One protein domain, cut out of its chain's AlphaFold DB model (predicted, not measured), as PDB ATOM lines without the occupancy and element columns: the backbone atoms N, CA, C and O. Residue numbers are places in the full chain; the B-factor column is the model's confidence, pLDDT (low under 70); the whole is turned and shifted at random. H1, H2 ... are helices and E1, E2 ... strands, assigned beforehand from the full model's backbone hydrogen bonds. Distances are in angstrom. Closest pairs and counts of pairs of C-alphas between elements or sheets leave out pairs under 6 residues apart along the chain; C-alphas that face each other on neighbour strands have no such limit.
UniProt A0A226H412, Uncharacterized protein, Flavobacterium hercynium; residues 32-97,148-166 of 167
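This is residues 32 to 97 and 148 to 166 of the 167 residues of an uncharacterized protein of Flavobacterium hercynium (UniProt A0A226H412). A long, strongly twisted sheet, with the long hairpin of E2 and E3 in its middle, has helix H2 over E1 on one face and the short H1 beside H2. Short strands E4 and E5 make its two edges. The printed part has 85 residues, with named elements in the order E1 E2 E3 H1 E4 E5 H2; the sheet is antiparallel, E4 E3 E2 E1 E5, and the class is mixed. It is elongated, 43 by 28 by 22 A, and only just compact, close to loose, with a radius of gyration of the C-alphas of 14.1 A.

E1, residues 32 to 37, E2, residues 49 to 59, and E3, residues 64 to 73, form a meander, each strand the antiparallel neighbour of the one before, with hairpins E1 and E2, and E2 and E3. N 34 and O 56 are 2.8 A apart, and N 55 and O 68 2.8 A, within hydrogen-bond range. H1, residues 84 to 87, only grazes the sheet. Edge strand E4, residues 94 to 97, is antiparallel to E3, with N 65 and O 94 at 2.8 A. Edge strand E5, residues 150 to 153, is antiparallel to E1, with N 35 and O 152 at 2.8 A. H2, residues 155 to 164, is on the sheet over E1; their closest C-alphas, of Thr 158 and Ile 33, are 5.2 A apart. It runs slantwise to the strands, at 43 degrees to E1 on the local plane. H1 and H2 touch, the closest C-alphas being those of Val 84 and Tyr 161, 5.3 A. In H2 every O i to N i+4 pair is within hydrogen-bond range; H1 is too short for such a pair.

E1 begins at C-alpha 32, (93.560, 11.596, 291.281), and spans 16.7 A. E2 spans 33.2 A, E3 30.7 A and H2 14.2 A, ending at C-alpha 164, (93.263, 25.430, 290.278).

The C-alphas farthest apart, of Asp 47 and Arg 166, are 44.0 A apart. Residues 98 to 147 are not printed, a gap of 22.2 A from C-alpha 97 to C-alpha 148. The link E1 to E2 is long, and its residues 40 to 45 have pLDDT under 70.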
ATOM      1  N   LYS A  32      94.856  12.114 290.830       95.31
ATOM      2  CA  LYS A  32      93.560  11.596 291.281       95.31
ATOM      3  C   LYS A  32      93.391  11.824 292.773       95.31
ATOM      4  O   LYS A  32      94.272  11.462 293.553       95.31
ATOM      5  N   ILE A  33      92.244  12.373 293.164       96.00
ATOM      6  CA  ILE A  33      91.871  12.540 294.568       96.00
ATOM      7  C   ILE A  33      90.850  11.468 294.931       96.00
ATOM      8  O   ILE A  33      89.822  11.331 294.278       96.00
ATOM      9  N   TYR A  34      91.134  10.699 295.975       96.50
ATOM     10  CA  TYR A  34      90.224   9.704 296.529       96.50
ATOM     11  C   TYR A  34      89.753  10.161 297.901       96.50
ATOM     12  O   TYR A  34      90.568  10.597 298.711       96.50
ATOM     13  N   SER A  35      88.464  10.020 298.188       95.00
ATOM     14  CA  SER A  35      87.877  10.409 299.465       95.00
ATOM     15  C   SER A  35      87.193   9.230 300.156       95.00
ATOM     16  O   SER A  35      86.696   8.289 299.532       95.00
ATOM     17  N   TYR A  36      87.208   9.252 301.482       92.94
ATOM     18  CA  TYR A  36      86.425   8.365 302.332       92.94
ATOM     19  C   TYR A  36      85.808   9.198 303.446       92.94
ATOM     20  O   TYR A  36      86.519   9.884 304.175       92.94
ATOM     21  N   LYS A  37      84.491   9.106 303.600       89.62
ATOM     22  CA  LYS A  37      83.751   9.708 304.707       89.62
ATOM     23  C   LYS A  37      83.022   8.594 305.443       89.62
ATOM     24  O   LYS A  37      82.328   7.796 304.803       89.62
ATOM     25  N   ASN A  38      83.198   8.499 306.758       84.81
ATOM     26  CA  ASN A  38      82.466   7.507 307.542       84.81
ATOM     27  C   ASN A  38      80.953   7.770 307.452       84.81
ATOM     28  O   ASN A  38      80.488   8.906 307.496       84.81
ATOM     29  N   LYS A  39      80.174   6.693 307.296       71.69
ATOM     30  CA  LYS A  39      78.703   6.767 307.283       71.69
ATOM     31  C   LYS A  39      78.105   6.737 308.688       71.69
ATOM     32  O   LYS A  39      77.052   7.317 308.908       71.69
ATOM     33  N   ALA A  40      78.758   6.026 309.603       68.88
ATOM     34  CA  ALA A  40      78.340   5.898 310.990       68.88
ATOM     35  C   ALA A  40      79.195   6.810 311.866       68.88
ATOM     36  O   ALA A  40      80.419   6.855 311.705       68.88
ATOM     37  N   LEU A  41      78.533   7.513 312.780       68.75
ATOM     38  CA  LEU A  41      79.177   8.355 313.776       68.75
ATOM     39  C   LEU A  41      80.025   7.478 314.690       68.75
ATOM     40  O   LEU A  41      79.548   6.463 315.200       68.75
ATOM     41  N   PHE A  42      81.284   7.859 314.866       65.81
ATOM     42  CA  PHE A  42      82.136   7.237 315.867       65.81
ATOM     43  C   PHE A  42      81.900   7.942 317.196       65.81
ATOM     44  O   PHE A  42      82.002   9.164 317.263       65.81
ATOM     45  N   THR A  43      81.588   7.188 318.245       67.06
ATOM     46  CA  THR A  43      81.619   7.724 319.607       67.06
ATOM     47  C   THR A  43      83.074   7.750 320.049       67.06
ATOM     48  O   THR A  43      83.689   6.692 320.195       67.06
ATOM     49  N   SER A  44      83.653   8.937 320.207       68.06
ATOM     50  CA  SER A  44      84.994   9.046 320.779       68.06
ATOM     51  C   SER A  44      84.966   8.818 322.287       68.06
ATOM     52  O   SER A  44      83.906   8.792 322.906       68.06
ATOM     53  N   ASN A  45      86.142   8.702 322.909       64.50
ATOM     54  CA  ASN A  45      86.283   8.468 324.355       64.50
ATOM     55  C   ASN A  45      85.631   9.551 325.247       64.50
ATOM     56  O   ASN A  45      85.656   9.425 326.466       64.50
ATOM     57  N   LYS A  46      85.106  10.634 324.661       71.31
ATOM     58  CA  LYS A  46      84.410  11.736 325.344       71.31
ATOM     59  C   LYS A  46      82.902  11.761 325.050       71.31
ATOM     60  O   LYS A  46      82.300  12.825 325.153       71.31
ATOM     61  N   ASP A  47      82.330  10.648 324.590       72.94
ATOM     62  CA  ASP A  47      80.925  10.512 324.165       72.94
ATOM     63  C   ASP A  47      80.501  11.465 323.034       72.94
ATOM     64  O   ASP A  47      79.317  11.698 322.782       72.94
ATOM     65  N   LYS A  48      81.479  12.006 322.303       73.31
ATOM     66  CA  LYS A  48      81.240  12.882 321.160       73.31
ATOM     67  C   LYS A  48      81.066  12.051 319.904       73.31
ATOM     68  O   LYS A  48      81.852  11.143 319.640       73.31
ATOM     69  N   LYS A  49      80.050  12.393 319.120       82.19
ATOM     70  CA  LYS A  49      79.793  11.780 317.821       82.19
ATOM     71  C   LYS A  49      80.634  12.476 316.758       82.19
ATOM     72  O   LYS A  49      80.407  13.644 316.446       82.19
ATOM     73  N   GLU A  50      81.601  11.752 316.218       83.56
ATOM     74  CA  GLU A  50      82.584  12.265 315.272       83.56
ATOM     75  C   GLU A  50      82.352  11.734 313.854       83.56
ATOM     76  O   GLU A  50      82.034  10.560 313.615       83.56
ATOM     77  N   ILE A  51      82.562  12.627 312.893       86.31
ATOM     78  CA  ILE A  51      82.629  12.347 311.466       86.31
ATOM     79  C   ILE A  51      84.091  12.470 311.057       86.31
ATOM     80  O   ILE A  51      84.737  13.493 311.285       86.31
ATOM     81  N   TRP A  52      84.606  11.409 310.454       87.56
ATOM     82  CA  TRP A  52      85.949  11.333 309.918       87.56
ATOM     83  C   TRP A  52      85.886  11.393 308.394       87.56
ATOM     84  O   TRP A  52      85.202  10.591 307.742       87.56
ATOM     85  N   TRP A  53      86.622  12.335 307.820       91.31
ATOM     86  CA  TRP A  53      86.708  12.537 306.384       91.31
ATOM     87  C   TRP A  53      88.165  12.563 305.948       91.31
ATOM     88  O   TRP A  53      88.933  13.450 306.309       91.31
ATOM     89  N   PHE A  54      88.533  11.569 305.156       92.06
ATOM     90  CA  PHE A  54      89.888  11.344 304.703       92.06
ATOM     91  C   PHE A  54      89.999  11.560 303.204       92.06
ATOM     92  O   PHE A  54      89.113  11.165 302.439       92.06
ATOM     93  N   PHE A  55      91.142  12.090 302.793       94.06
ATOM     94  CA  PHE A  55      91.493  12.319 301.404       94.06
ATOM     95  C   PHE A  55      92.878  11.761 301.111       94.06
ATOM     96  O   PHE A  55      93.808  11.942 301.892       94.06
ATOM     97  N   PHE A  56      93.022  11.139 299.946       94.56
ATOM     98  CA  PHE A  56      94.302  10.800 299.343       94.56
ATOM     99  C   PHE A  56      94.443  11.528 298.014       94.56
ATOM    100  O   PHE A  56      93.607  11.347 297.132       94.56
ATOM    101  N   LYS A  57      95.527  12.284 297.840       95.25
ATOM    102  CA  LYS A  57      95.961  12.783 296.532       95.25
ATOM    103  C   LYS A  57      97.029  11.844 296.000       95.25
ATOM    104  O   LYS A  57      98.041  11.659 296.664       95.25
ATOM    105  N   VAL A  58      96.812  11.265 294.827       95.31
ATOM    106  CA  VAL A  58      97.799  10.434 294.127       95.31
ATOM    107  C   VAL A  58      98.216  11.165 292.864       95.31
ATOM    108  O   VAL A  58      97.379  11.381 291.990       95.31
ATOM    109  N   ASP A  59      99.490  11.525 292.775       94.31
ATOM    110  CA  ASP A  59     100.112  12.062 291.570       94.31
ATOM    111  C   ASP A  59     100.909  10.944 290.890       94.31
ATOM    112  O   ASP A  59     101.900  10.441 291.429       94.31
ATOM    113  N   TRP A  60     100.432  10.478 289.737       92.31
ATOM    114  CA  TRP A  60     101.079   9.388 289.005       92.31
ATOM    115  C   TRP A  60     102.312   9.837 288.223       92.31
ATOM    116  O   TRP A  60     103.179   8.998 287.964       92.31
ATOM    117  N   ASP A  61     102.398  11.122 287.882       91.75
ATOM    118  CA  ASP A  61     103.506  11.682 287.112       91.75
ATOM    119  C   ASP A  61     104.698  11.927 288.040       91.75
ATOM    120  O   ASP A  61     105.805  11.452 287.782       91.75
ATOM    121  N   GLU A  62     104.444  12.557 289.191       92.88
ATOM    122  CA  GLU A  62     105.451  12.797 290.233       92.88
ATOM    123  C   GLU A  62     105.714  11.557 291.107       92.88
ATOM    124  O   GLU A  62     106.696  11.505 291.844       92.88
ATOM    125  N   ARG A  63     104.857  10.531 291.019       94.38
ATOM    126  CA  ARG A  63     104.885   9.314 291.855       94.38
ATOM    127  C   ARG A  63     104.805   9.608 293.350       94.38
ATOM    128  O   ARG A  63     105.467   8.959 294.169       94.38
ATOM    129  N   THR A  64     103.947  10.556 293.705       93.88
ATOM    130  CA  THR A  64     103.734  10.985 295.084       93.88
ATOM    131  C   THR A  64     102.316  10.701 295.558       93.88
ATOM    132  O   THR A  64     101.347  10.685 294.794       93.88
ATOM    133  N   ILE A  65     102.178  10.450 296.854       93.75
ATOM    134  CA  ILE A  65     100.894  10.341 297.526       93.75
ATOM    135  C   ILE A  65     100.892  11.220 298.770       93.75
ATOM    136  O   ILE A  65     101.863  11.267 299.520       93.75
ATOM    137  N   GLN A  66      99.787  11.921 298.981       93.69
ATOM    138  CA  GLN A  66      99.557  12.758 300.153       93.69
ATOM    139  C   GLN A  66      98.235  12.363 300.796       93.69
ATOM    140  O   GLN A  66      97.306  11.946 300.097       93.69
ATOM    141  N   SER A  67      98.137  12.509 302.115       91.25
ATOM    142  CA  SER A  67      96.921  12.209 302.868       91.25
ATOM    143  C   SER A  67      96.527  13.352 303.783       91.25
ATOM    144  O   SER A  67      97.374  13.847 304.520       91.25
ATOM    145  N   VAL A  68      95.241  13.696 303.788       91.94
ATOM    146  CA  VAL A  68      94.638  14.668 304.709       91.94
ATOM    147  C   VAL A  68      93.484  13.994 305.438       91.94
ATOM    148  O   VAL A  68      92.724  13.239 304.832       91.94
ATOM    149  N   GLU A  69      93.335  14.292 306.722       90.25
ATOM    150  CA  GLU A  69      92.225  13.841 307.555       90.25
ATOM    151  C   GLU A  69      91.564  15.042 308.230       90.25
ATOM    152  O   GLU A  69      92.242  15.931 308.744       90.25
ATOM    153  N   PHE A  70      90.234  15.041 308.253       89.50
ATOM    154  CA  PHE A  70      89.435  15.924 309.086       89.50
ATOM    155  C   PHE A  70      88.565  15.105 310.023       89.50
ATOM    156  O   PHE A  70      87.861  14.190 309.591       89.50
ATOM    157  N   VAL A  71      88.566  15.508 311.288       88.12
ATOM    158  CA  VAL A  71      87.665  15.003 312.318       88.12
ATOM    159  C   VAL A  71      86.828  16.177 312.800       88.12
ATOM    160  O   VAL A  71      87.372  17.220 313.164       88.12
ATOM    161  N   PHE A  72      85.509  16.033 312.770       86.88
ATOM    162  CA  PHE A  72      84.593  17.064 313.246       86.88
ATOM    163  C   PHE A  72      83.367  16.447 313.914       86.88
ATOM    164  O   PHE A  72      82.980  15.314 313.628       86.88
ATOM    165  N   GLU A  73      82.774  17.200 314.834       84.31
ATOM    166  CA  GLU A  73      81.587  16.788 315.582       84.31
ATOM    167  C   GLU A  73      80.330  16.831 314.699       84.31
ATOM    168  O   GLU A  73      80.237  17.618 313.751       84.31
ATOM    169  N   GLU A  74      79.346  15.991 315.017       78.88
ATOM    170  CA  GLU A  74      78.022  16.041 314.392       78.88
ATOM    171  C   GLU A  74      77.397  17.444 314.539       78.88
ATOM    172  O   GLU A  74      77.352  18.006 315.630       78.88
ATOM    173  N   GLY A  75      76.943  18.035 313.427       79.00
ATOM    174  CA  GLY A  75      76.410  19.408 313.397       79.00
ATOM    175  C   GLY A  75      77.473  20.516 313.442       79.00
ATOM    176  O   GLY A  75      77.133  21.694 313.335       79.00
ATOM    177  N   GLY A  76      78.754  20.156 313.559       82.25
ATOM    178  CA  GLY A  76      79.877  21.083 313.487       82.25
ATOM    179  C   GLY A  76      80.102  21.657 312.083       82.25
ATOM    180  O   GLY A  76      79.514  21.229 311.088       82.25
ATOM    181  N   LYS A  77      80.997  22.646 311.991       84.81
ATOM    182  CA  LYS A  77      81.393  23.229 310.703       84.81
ATOM    183  C   LYS A  77      82.212  22.221 309.894       84.81
ATOM    184  O   LYS A  77      83.194  21.674 310.389       84.81
ATOM    185  N   PHE A  78      81.824  22.026 308.638       83.50
ATOM    186  CA  PHE A  78      82.582  21.219 307.685       83.50
ATOM    187  C   PHE A  78      83.867  21.937 307.249       83.50
ATOM    188  O   PHE A  78      83.895  23.172 307.224       83.50
ATOM    189  N   PRO A  79      84.919  21.183 306.880       84.75
ATOM    190  CA  PRO A  79      86.110  21.775 306.289       84.75
ATOM    191  C   PRO A  79      85.758  22.478 304.974       84.75
ATOM    192  O   PRO A  79      84.978  21.961 304.171       84.75
ATOM    193  N   ASP A  80      86.350  23.650 304.750       86.94
ATOM    194  CA  ASP A  80      86.225  24.351 303.478       86.94
ATOM    195  C   ASP A  80      87.072  23.646 302.408       86.94
ATOM    196  O   ASP A  80      88.299  23.593 302.493       86.94
ATOM    197  N   LEU A  81      86.394  23.102 301.398       88.88
ATOM    198  CA  LEU A  81      87.003  22.426 300.253       88.88
ATOM    199  C   LEU A  81      87.009  23.308 298.995       88.88
ATOM    200  O   LEU A  81      87.168  22.792 297.888       88.88
ATOM    201  N   SER A  82      86.788  24.621 299.126       87.62
ATOM    202  CA  SER A  82      86.803  25.562 298.002       87.62
ATOM    203  C   SER A  82      88.188  25.652 297.353       87.62
ATOM    204  O   SER A  82      88.297  25.641 296.128       87.62
ATOM    205  N   ASN A  83      89.257  25.658 298.157       88.25
ATOM    206  CA  ASN A  83      90.645  25.708 297.699       88.25
ATOM    207  C   ASN A  83      91.336  24.347 297.879       88.25
ATOM    208  O   ASN A  83      91.973  24.073 298.899       88.25
ATOM    209  N   VAL A  84      91.220  23.493 296.862       86.88
ATOM    210  CA  VAL A  84      91.738  22.117 296.879       86.88
ATOM    211  C   VAL A  84      93.270  22.094 296.858       86.88
ATOM    212  O   VAL A  84      93.883  21.195 297.425       86.88
ATOM    213  N   ASN A  85      93.922  23.109 296.286       84.88
ATOM    214  CA  ASN A  85      95.385  23.223 296.342       84.88
ATOM    215  C   ASN A  85      95.905  23.399 297.776       84.88
ATOM    216  O   ASN A  85      96.919  22.804 298.148       84.88
ATOM    217  N   LYS A  86      95.205  24.182 298.607       87.69
ATOM    218  CA  LYS A  86      95.569  24.362 300.022       87.69
ATOM    219  C   LYS A  86      95.371  23.092 300.843       87.69
ATOM    220  O   LYS A  86      96.144  22.883 301.775       87.69
ATOM    221  N   LEU A  87      94.404  22.248 300.472       87.75
ATOM    222  CA  LEU A  87      94.081  21.008 301.181       87.75
ATOM    223  C   LEU A  87      95.326  20.135 301.409       87.75
ATOM    224  O   LEU A  87      95.537  19.651 302.514       87.75
ATOM    225  N   PHE A  88      96.184  20.002 300.395       89.19
ATOM    226  CA  PHE A  88      97.366  19.130 300.431       89.19
ATOM    227  C   PHE A  88      98.695  19.877 300.634       89.19
ATOM    228  O   PHE A  88      99.762  19.279 300.524       89.19
ATOM    229  N   LYS A  89      98.681  21.189 300.899       84.75
ATOM    230  CA  LYS A  89      99.923  21.986 300.955       84.75
ATOM    231  C   LYS A  89     100.771  21.702 302.202       84.75
ATOM    232  O   LYS A  89     101.985  21.848 302.155       84.75
ATOM    233  N   ILE A  90     100.130  21.341 303.311       79.44
ATOM    234  CA  ILE A  90     100.772  21.190 304.632       79.44
ATOM    235  C   ILE A  90     101.100  19.717 304.931       79.44
ATOM    236  O   ILE A  90     101.744  19.402 305.923       79.44
ATOM    237  N   THR A  91     100.664  18.794 304.077       80.00
ATOM    238  CA  THR A  91     100.816  17.360 304.321       80.00
ATOM    239  C   THR A  91     102.107  16.815 303.749       80.00
ATOM    240  O   THR A  91     102.460  17.145 302.612       80.00
ATOM    241  N   ASP A  92     102.728  15.906 304.498       83.44
ATOM    242  CA  ASP A  92     103.894  15.155 304.051       83.44
ATOM    243  C   ASP A  92     103.651  14.516 302.679       83.44
ATOM    244  O   ASP A  92     102.574  13.983 302.382       83.44
ATOM    245  N   ILE A  93     104.674  14.604 301.832       89.25
ATOM    246  CA  ILE A  93     104.683  14.029 300.493       89.25
ATOM    247  C   ILE A  93     105.434  12.708 300.564       89.25
ATOM    248  O   ILE A  93     106.646  12.678 300.772       89.25
ATOM    249  N   ASP A  94     104.708  11.614 300.374       91.00
ATOM    250  CA  ASP A  94     105.290  10.283 300.317       91.00
ATOM    251  C   ASP A  94     105.543   9.869 298.868       91.00
ATOM    252  O   ASP A  94     104.631   9.849 298.043       91.00
ATOM    253  N   GLU A  95     106.759   9.426 298.566       92.44
ATOM    254  CA  GLU A  95     107.064   8.792 297.284       92.44
ATOM    255  C   GLU A  95     106.600   7.330 297.255       92.44
ATOM    256  O   GLU A  95     106.731   6.571 298.232       92.44
ATOM    257  N   PHE A  96     106.129   6.885 296.091       94.19
ATOM    258  CA  PHE A  96     105.805   5.486 295.851       94.19
ATOM    259  C   PHE A  96     106.536   4.894 294.648       94.19
ATOM    260  O   PHE A  96     106.865   5.554 293.668       94.19
ATOM    261  N   ILE A  97     106.728   3.576 294.698       94.44
ATOM    262  CA  ILE A  97     107.087   2.781 293.524       94.44
ATOM    263  C   ILE A  97     105.856   2.045 293.000       94.44
ATOM    264  O   ILE A  97     105.022   1.560 293.775       94.44
ATOM    265  N   ASN A 148      90.323  -2.241 305.154       78.12
ATOM    266  CA  ASN A 148      89.288  -1.750 306.070       78.12
ATOM    267  C   ASN A 148      88.610  -0.469 305.567       78.12
ATOM    268  O   ASN A 148      87.413  -0.294 305.756       78.12
ATOM    269  N   LEU A 149      89.365   0.400 304.891       86.31
ATOM    270  CA  LEU A 149      88.858   1.639 304.308       86.31
ATOM    271  C   LEU A 149      88.921   1.569 302.782       86.31
ATOM    272  O   LEU A 149      89.956   1.216 302.204       86.31
ATOM    273  N   LYS A 150      87.796   1.908 302.146       92.38
ATOM    274  CA  LYS A 150      87.646   2.021 300.693       92.38
ATOM    275  C   LYS A 150      87.447   3.485 300.341       92.38
ATOM    276  O   LYS A 150      86.402   4.052 300.645       92.38
ATOM    277  N   PHE A 151      88.448   4.063 299.700       94.81
ATOM    278  CA  PHE A 151      88.413   5.434 299.220       94.81
ATOM    279  C   PHE A 151      87.910   5.431 297.783       94.81
ATOM    280  O   PHE A 151      88.354   4.607 296.984       94.81
ATOM    281  N   VAL A 152      86.989   6.328 297.458       96.25
ATOM    282  CA  VAL A 152      86.369   6.431 296.132       96.25
ATOM    283  C   VAL A 152      86.922   7.661 295.423       96.25
ATOM    284  O   VAL A 152      87.174   8.673 296.066       96.25
ATOM    285  N   LEU A 153      87.147   7.564 294.114       96.75
ATOM    286  CA  LEU A 153      87.603   8.671 293.283       96.75
ATOM    287  C   LEU A 153      86.601   9.823 293.373       96.75
ATOM    288  O   LEU A 153      85.452   9.704 292.945       96.75
ATOM    289  N   ASP A 154      87.070  10.945 293.893       95.62
ATOM    290  CA  ASP A 154      86.318  12.178 293.996       95.62
ATOM    291  C   ASP A 154      86.542  12.984 292.716       95.62
ATOM    292  O   ASP A 154      87.527  13.715 292.571       95.62
ATOM    293  N   LYS A 155      85.682  12.742 291.722       94.62
ATOM    294  CA  LYS A 155      85.825  13.320 290.376       94.62
ATOM    295  C   LYS A 155      85.743  14.841 290.411       94.62
ATOM    296  O   LYS A 155      86.547  15.487 289.752       94.62
ATOM    297  N   ASP A 156      84.844  15.389 291.225       93.75
ATOM    298  CA  ASP A 156      84.684  16.833 291.387       93.75
ATOM    299  C   ASP A 156      85.930  17.473 292.014       93.75
ATOM    300  O   ASP A 156      86.510  18.390 291.431       93.75
ATOM    301  N   LEU A 157      86.419  16.946 293.147       93.56
ATOM    302  CA  LEU A 157      87.656  17.460 293.750       93.56
ATOM    303  C   LEU A 157      88.859  17.300 292.823       93.56
ATOM    304  O   LEU A 157      89.705  18.190 292.768       93.56
ATOM    305  N   THR A 158      88.934  16.186 292.092       94.50
ATOM    306  CA  THR A 158      90.004  15.946 291.118       94.50
ATOM    307  C   THR A 158      89.979  17.011 290.024       94.50
ATOM    308  O   THR A 158      91.004  17.640 289.779       94.50
ATOM    309  N   THR A 159      88.823  17.273 289.412       92.81
ATOM    310  CA  THR A 159      88.682  18.304 288.375       92.81
ATOM    311  C   THR A 159      89.024  19.693 288.913       92.81
ATOM    312  O   THR A 159      89.863  20.378 288.328       92.81
ATOM    313  N   ARG A 160      88.483  20.081 290.075       91.81
ATOM    314  CA  ARG A 160      88.769  21.392 290.682       91.81
ATOM    315  C   ARG A 160      90.244  21.575 291.034       91.81
ATOM    316  O   ARG A 160      90.787  22.654 290.822       91.81
ATOM    317  N   TYR A 161      90.919  20.538 291.534       91.50
ATOM    318  CA  TYR A 161      92.362  20.590 291.791       91.50
ATOM    319  C   TYR A 161      93.153  20.880 290.511       91.50
ATOM    320  O   TYR A 161      94.049  21.721 290.491       91.50
ATOM    321  N   GLN A 162      92.796  20.200 289.424       89.88
ATOM    322  CA  GLN A 162      93.463  20.352 288.135       89.88
ATOM    323  C   GLN A 162      93.247  21.740 287.525       89.88
ATOM    324  O   GLN A 162      94.182  22.317 286.978       89.88
ATOM    325  N   GLU A 163      92.041  22.292 287.647       89.56
ATOM    326  CA  GLU A 163      91.735  23.662 287.228       89.56
ATOM    327  C   GLU A 163      92.515  24.687 288.055       89.56
ATOM    328  O   GLU A 163      93.150  25.575 287.496       89.56
ATOM    329  N   GLN A 164      92.546  24.525 289.379       86.62
ATOM    330  CA  GLN A 164      93.263  25.430 290.278       86.62
ATOM    331  C   GLN A 164      94.785  25.361 290.122       86.62
ATOM    332  O   GLN A 164      95.456  26.335 290.432       86.62
ATOM    333  N   LYS A 165      95.358  24.234 289.675       80.31
ATOM    334  CA  LYS A 165      96.801  24.117 289.379       80.31
ATOM    335  C   LYS A 165      97.213  24.920 288.130       80.31
ATOM    336  O   LYS A 165      98.398  25.172 287.953       80.31
ATOM    337  N   ARG A 166      96.264  25.287 287.258       71.50
ATOM    338  CA  ARG A 166      96.529  26.033 286.009       71.50
ATOM    339  C   ARG A 166      96.547  27.551 286.179       71.50
ATOM    340  O   ARG A 166      97.047  28.226 285.284       71.50
TER     341      ARG A 166